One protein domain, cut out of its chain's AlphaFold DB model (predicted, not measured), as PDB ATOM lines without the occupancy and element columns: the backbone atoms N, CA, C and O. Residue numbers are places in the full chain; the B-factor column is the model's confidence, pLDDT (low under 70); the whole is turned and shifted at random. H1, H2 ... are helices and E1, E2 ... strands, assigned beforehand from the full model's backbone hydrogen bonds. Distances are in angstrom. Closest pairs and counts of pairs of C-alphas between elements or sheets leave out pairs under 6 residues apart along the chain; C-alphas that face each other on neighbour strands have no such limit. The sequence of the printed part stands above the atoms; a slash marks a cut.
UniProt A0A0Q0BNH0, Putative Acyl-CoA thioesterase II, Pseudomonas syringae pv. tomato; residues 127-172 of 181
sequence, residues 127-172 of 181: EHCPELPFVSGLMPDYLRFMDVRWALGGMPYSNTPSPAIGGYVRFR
ATOM      1  N   GLU A 127      90.467 114.984 122.885       93.06
ATOM      2  CA  GLU A 127      89.717 116.007 123.623       93.06
ATOM      3  C   GLU A 127      90.020 116.037 125.131       93.06
ATOM      4  O   GLU A 127      89.790 117.050 125.789       93.06
ATOM      5  N   HIS A 128      90.567 114.944 125.666       93.50
ATOM      6  CA  HIS A 128      90.969 114.807 127.064       93.50
ATOM      7  C   HIS A 128      92.486 114.949 127.258       93.50
ATOM      8  O   HIS A 128      92.968 114.926 128.392       93.50
ATOM      9  N   CYS A 129      93.256 115.092 126.176       91.88
ATOM     10  CA  CYS A 129      94.697 115.280 126.250       91.88
ATOM     11  C   CYS A 129      95.048 116.736 126.584       91.88
ATOM     12  O   CYS A 129      94.604 117.650 125.881       91.88
ATOM     13  N   PRO A 130      95.915 116.984 127.580       84.31
ATOM     14  CA  PRO A 130      96.439 118.322 127.802       84.31
ATOM     15  C   PRO A 130      97.296 118.774 126.609       84.31
ATOM     16  O   PRO A 130      98.084 117.999 126.055       84.31
ATOM     17  N   GLU A 131      97.164 120.050 126.235       85.69
ATOM     18  CA  GLU A 131      98.157 120.721 125.391       85.69
ATOM     19  C   GLU A 131      99.483 120.783 126.138       85.69
ATOM     20  O   GLU A 131      99.519 121.163 127.309       85.69
ATOM     21  N   LEU A 132     100.576 120.468 125.445       87.94
ATOM     22  CA  LEU A 132     101.910 120.824 125.903       87.94
ATOM     23  C   LEU A 132     102.267 122.211 125.342       87.94
ATOM     24  O   LEU A 132     102.652 122.307 124.172       87.94
ATOM     25  N   PRO A 133     102.122 123.299 126.125       88.75
ATOM     26  CA  PRO A 133     102.440 124.632 125.641       88.75
ATOM     27  C   PRO A 133     103.941 124.752 125.380       88.75
ATOM     28  O   PRO A 133     104.766 124.271 126.156       88.75
ATOM     29  N   PHE A 134     104.296 125.442 124.298       91.88
ATOM     30  CA  PHE A 134     105.686 125.775 124.019       91.88
ATOM     31  C   PHE A 134     106.212 126.801 125.034       91.88
ATOM     32  O   PHE A 134     105.608 127.857 125.227       91.88
ATOM     33  N   VAL A 135     107.371 126.514 125.629       92.00
ATOM     34  CA  VAL A 135     108.083 127.419 126.542       92.00
ATOM     35  C   VAL A 135     109.463 127.735 125.966       92.00
ATOM     36  O   VAL A 135     110.348 126.876 125.927       92.00
ATOM     37  N   SER A 136     109.647 128.983 125.525       90.62
ATOM     38  CA  SER A 136     110.914 129.458 124.956       90.62
ATOM     39  C   SER A 136     112.062 129.341 125.963       90.62
ATOM     40  O   SER A 136     111.884 129.599 127.153       90.62
ATOM     41  N   GLY A 137     113.236 128.917 125.488       89.50
ATOM     42  CA  GLY A 137     114.434 128.710 126.309       89.50
ATOM     43  C   GLY A 137     114.454 127.400 127.108       89.50
ATOM     44  O   GLY A 137     115.527 126.971 127.522       89.50
ATOM     45  N   LEU A 138     113.304 126.739 127.286       89.56
ATOM     46  CA  LEU A 138     113.210 125.420 127.925       89.56
ATOM     47  C   LEU A 138     113.057 124.289 126.900       89.56
ATOM     48  O   LEU A 138     113.553 123.185 127.108       89.56
ATOM     49  N   MET A 139     112.357 124.563 125.801       91.69
ATOM     50  CA  MET A 139     112.036 123.590 124.762       91.69
ATOM     51  C   MET A 139     112.767 123.925 123.454       91.69
ATOM     52  O   MET A 139     113.050 125.097 123.207       91.69
ATOM     53  N   PRO A 140     113.043 122.933 122.585       93.12
ATOM     54  CA  PRO A 140     113.488 123.198 121.219       93.12
ATOM     55  C   PRO A 140     112.535 124.143 120.478       93.12
ATOM     56  O   PRO A 140     111.323 123.914 120.482       93.12
ATOM     57  N   ASP A 141     113.074 125.167 119.815       94.56
ATOM     58  CA  ASP A 141     112.270 126.251 119.233       94.56
ATOM     59  C   ASP A 141     111.273 125.765 118.176       94.56
ATOM     60  O   ASP A 141     110.152 126.275 118.120       94.56
ATOM     61  N   TYR A 142     111.614 124.722 117.407       95.12
ATOM     62  CA  TYR A 142     110.724 124.192 116.367       95.12
ATOM     63  C   TYR A 142     109.370 123.708 116.918       95.12
ATOM     64  O   TYR A 142     108.373 123.702 116.193       95.12
ATOM     65  N   LEU A 143     109.299 123.331 118.203       94.81
ATOM     66  CA  LEU A 143     108.051 122.890 118.833       94.81
ATOM     67  C   LEU A 143     107.006 124.007 118.892       94.81
ATOM     68  O   LEU A 143     105.816 123.718 118.997       94.81
ATOM     69  N   ARG A 144     107.403 125.276 118.733       94.44
ATOM     70  CA  ARG A 144     106.457 126.393 118.608       94.44
ATOM     71  C   ARG A 144     105.520 126.257 117.407       94.44
ATOM     72  O   ARG A 144     104.434 126.827 117.426       94.44
ATOM     73  N   PHE A 145     105.926 125.519 116.373       95.19
ATOM     74  CA  PHE A 145     105.125 125.269 115.169       95.19
ATOM     75  C   PHE A 145     104.249 124.025 115.283       95.19
ATOM     76  O   PHE A 145     103.494 123.725 114.361       95.19
ATOM     77  N   MET A 146     104.334 123.306 116.401       94.38
ATOM     78  CA  MET A 146     103.627 122.053 116.618       94.38
ATOM     79  C   MET A 146     102.588 122.201 117.724       94.38
ATOM     80  O   MET A 146     102.820 122.813 118.770       94.38
ATOM     81  N   ASP A 147     101.420 121.633 117.472       93.50
ATOM     82  CA  ASP A 147     100.416 121.326 118.476       93.50
ATOM     83  C   ASP A 147     100.685 119.891 118.947       93.50
ATOM     84  O   ASP A 147     100.546 118.943 118.172       93.50
ATOM     85  N   VAL A 148     101.141 119.761 120.196       93.62
ATOM     86  CA  VAL A 148     101.514 118.491 120.824       93.62
ATOM     87  C   VAL A 148     100.543 118.194 121.963       93.62
ATOM     88  O   VAL A 148     100.361 119.009 122.871       93.62
ATOM     89  N   ARG A 149      99.939 117.006 121.923       94.06
ATOM     90  CA  ARG A 149      98.932 116.523 122.876       94.06
ATOM     91  C   ARG A 149      99.403 115.212 123.482       94.06
ATOM     92  O   ARG A 149      99.518 114.215 122.774       94.06
ATOM     93  N   TRP A 150      99.696 115.206 124.777       91.31
ATOM     94  CA  TRP A 150     100.239 114.021 125.445       91.31
ATOM     95  C   TRP A 150      99.130 113.013 125.758       91.31
ATOM     96  O   TRP A 150      98.111 113.384 126.339       91.31
ATOM     97  N   ALA A 151      99.313 111.748 125.376       93.12
ATOM     98  CA  ALA A 151      98.262 110.730 125.480       93.12
ATOM     99  C   ALA A 151      98.730 109.391 126.063       93.12
ATOM    100  O   ALA A 151      97.895 108.570 126.428       93.12
ATOM    101  N   LEU A 152     100.042 109.162 126.148       91.38
ATOM    102  CA  LEU A 152     100.618 107.908 126.619       91.38
ATOM    103  C   LEU A 152     101.921 108.155 127.375       91.38
ATOM    104  O   LEU A 152     102.809 108.863 126.899       91.38
ATOM    105  N   GLY A 153     102.053 107.490 128.521       89.56
ATOM    106  CA  GLY A 153     103.263 107.536 129.333       89.56
ATOM    107  C   GLY A 153     103.381 108.777 130.212       89.56
ATOM    108  O   GLY A 153     102.484 109.615 130.279       89.56
ATOM    109  N   GLY A 154     104.510 108.886 130.906       86.44
ATOM    110  CA  GLY A 154     104.787 110.002 131.805       86.44
ATOM    111  C   GLY A 154     105.303 111.235 131.079       86.44
ATOM    112  O   GLY A 154     106.096 111.117 130.150       86.44
ATOM    113  N   MET A 155     104.915 112.421 131.547       84.12
ATOM    114  CA  MET A 155     105.446 113.685 131.028       84.12
ATOM    115  C   MET A 155     106.980 113.747 131.149       84.12
ATOM    116  O   MET A 155     107.539 113.176 132.097       84.12
ATOM    117  N   PRO A 156     107.681 114.473 130.256       81.25
ATOM    118  CA  PRO A 156     109.109 114.733 130.416       81.25
ATOM    119  C   PRO A 156     109.425 115.252 131.826       81.25
ATOM    120  O   PRO A 156     108.685 116.069 132.369       81.25
ATOM    121  N   TYR A 157     110.510 114.758 132.428       82.69
ATOM    122  CA  TYR A 157     110.958 115.112 133.787       82.69
ATOM    123  C   TYR A 157     110.027 114.690 134.947       82.69
ATOM    124  O   TYR A 157     110.262 115.083 136.085       82.69
ATOM    125  N   SER A 158     109.021 113.840 134.707       87.44
ATOM    126  CA  SER A 158     108.112 113.329 135.757       87.44
ATOM    127  C   SER A 158     108.646 112.143 136.576       87.44
ATOM    128  O   SER A 158     107.945 111.650 137.454       87.44
ATOM    129  N   ASN A 159     109.857 111.650 136.285       90.00
ATOM    130  CA  ASN A 159     110.430 110.434 136.886       90.00
ATOM    131  C   ASN A 159     109.540 109.175 136.738       90.00
ATOM    132  O   ASN A 159     109.557 108.278 137.578       90.00
ATOM    133  N   THR A 160     108.742 109.101 135.668       89.25
ATOM    134  CA  THR A 160     107.908 107.926 135.381       89.25
ATOM    135  C   THR A 160     108.787 106.752 134.920       89.25
ATOM    136  O   THR A 160     109.501 106.901 133.927       89.25
ATOM    137  N   PRO A 161     108.733 105.572 135.572       87.62
ATOM    138  CA  PRO A 161     109.578 104.421 135.246       87.62
ATOM    139  C   PRO A 161     109.003 103.609 134.073       87.62
ATOM    140  O   PRO A 161     108.760 102.409 134.183       87.62
ATOM    141  N   SER A 162     108.738 104.269 132.945       85.31
ATOM    142  CA  SER A 162     108.257 103.640 131.713       85.31
ATOM    143  C   SER A 162     108.938 104.276 130.501       85.31
ATOM    144  O   SER A 162     109.030 105.502 130.444       85.31
ATOM    145  N   PRO A 163     109.389 103.479 129.516       86.00
ATOM    146  CA  PRO A 163     109.932 104.007 128.269       86.00
ATOM    147  C   PRO A 163     108.834 104.435 127.282       86.00
ATOM    148  O   PRO A 163     109.146 105.017 126.246       86.00
ATOM    149  N   ALA A 164     107.564 104.114 127.557       89.19
ATOM    150  CA  ALA A 164     106.462 104.477 126.679       89.19
ATOM    151  C   ALA A 164     106.220 105.987 126.745       89.19
ATOM    152  O   ALA A 164     105.969 106.525 127.822       89.19
ATOM    153  N   ILE A 165     106.264 106.644 125.588       89.75
ATOM    154  CA  ILE A 165     105.853 108.035 125.395       89.75
ATOM    155  C   ILE A 165     104.998 108.074 124.134       89.75
ATOM    156  O   ILE A 165     105.316 107.402 123.150       89.75
ATOM    157  N   GLY A 166     103.929 108.856 124.136       91.06
ATOM    158  CA  GLY A 166     103.098 108.976 122.952       91.06
ATOM    159  C   GLY A 166     102.040 110.051 123.076       91.06
ATOM    160  O   GLY A 166     101.706 110.533 124.162       91.06
ATOM    161  N   GLY A 167     101.518 110.442 121.927       92.75
ATOM    162  CA  GLY A 167     100.590 111.545 121.829       92.75
ATOM    163  C   GLY A 167     100.241 111.858 120.390       92.75
ATOM    164  O   GLY A 167     100.688 111.190 119.457       92.75
ATOM    165  N   TYR A 168      99.461 112.913 120.236       94.06
ATOM    166  CA  TYR A 168      99.096 113.460 118.944       94.06
ATOM    167  C   TYR A 168      99.982 114.664 118.654       94.06
ATOM    168  O   TYR A 168     100.263 115.473 119.541       94.06
ATOM    169  N   VAL A 169     100.424 114.776 117.406       93.19
ATOM    170  CA  VAL A 169     101.204 115.914 116.927       93.19
ATOM    171  C   VAL A 169     100.631 116.352 115.594       93.19
ATOM    172  O   VAL A 169     100.356 115.523 114.728       93.19
ATOM    173  N   ARG A 170     100.477 117.660 115.422       93.06
ATOM    174  CA  ARG A 170     100.197 118.283 114.127       93.06
ATOM    175  C   ARG A 170     100.932 119.611 114.017       93.06
ATOM    176  O   ARG A 170     101.272 120.216 115.035       93.06
ATOM    177  N   PHE A 171     101.147 120.089 112.798       93.81
ATOM    178  CA  PHE A 171     101.594 121.463 112.599       93.81
ATOM    179  C   PHE A 171     100.456 122.443 112.902       93.81
ATOM    180  O   PHE A 171      99.287 122.150 112.654       93.81
ATOM    181  N   ARG A 172     100.786 123.604 113.471       92.62
ATOM    182  CA  ARG A 172      99.792 124.621 113.852       92.62
ATOM    183  C   ARG A 172      99.191 125.346 112.646       92.62
ATOM    184  O   ARG A 172      98.056 125.803 112.734       92.62
TER     185      ARG A 172
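Overview. This is residues 127 to 172 of the 181 residues of the protein "Putative Acyl-CoA thioesterase II" of Pseudomonas syringae pv. tomato (UniProt A0A0Q0BNH0). Picture a long two-stranded hairpin, E1 and E2, closed at one end by a wide loop, residues 154 to 164, with the short helix H1 at its other end, where E1 begins and E2 ends. Before H1, residues 127 to 140 hold no named element, and they cross the hairpin beside E1, on the side away from E2. The printed part has 46 residues with one named helix and two named strands, in the order H1, E1, E2; the sheet's order is E1 - E2, antiparallel. The class is mixed, helices and strands, with under half of the residues in named elements. The whole is flat and only just compact, close to loose, with a radius of gyration of the C-alphas of 11.1 A and spans of 29 by 26 by 14 A.

Arrangement. Go first along residues 127 to 140, whose C-alphas lie 5 to 15 A from the mean of all C-alphas. Next comes H1, residues 141 to 145; its one O i to N i+4 pair is not within hydrogen-bond range, while 2 of its 2 O i to N i+3 pairs are. A tight link, with no residue between, joins H1 to E1, residues 146 to 153. A long link of 11 residues then leads to E2, residues 165 to 171. E1 and E2 form a hairpin of antiparallel neighbours, with 164 degrees between their directions. Look at C-alphas 146 and 171, which face each other at 4.5 A, and at C-alphas 153 and 165, which face each other at 4.7 A. Between the strands, N 147 and O 170 are within hydrogen-bond range at 2.8 A, and N 168 and O 149 at 2.9 A. The closest C-alphas of H1 and E2 are those of Phe 145 and Phe 171, 5.8 A apart, the one pair of the two elements within 8 A.

Along the chain. Find C-alpha 141 at (112.270, 126.251, 119.233); from there H1 runs 8.3 A to C-alpha 145. E1 starts at C-alpha 146, at (103.627, 122.053, 116.618), and measures 19.3 A to C-alpha 153. E2 measures 19.0 A from C-alpha 165 to C-alpha 171, which you find at (101.594, 121.463, 112.599).

Size, cuts and confidence. The two C-alphas farthest apart are those of Pro 161 and Arg 172, at 31.0 A. From Glu 127 to Arg 172, the first and last printed residues, the C-alphas are 16.5 A apart. The printed part has no cut, and its long link is the one from E1 to E2. The mean pLDDT of the printed part is 90.6, and no printed residue of this model is under 70.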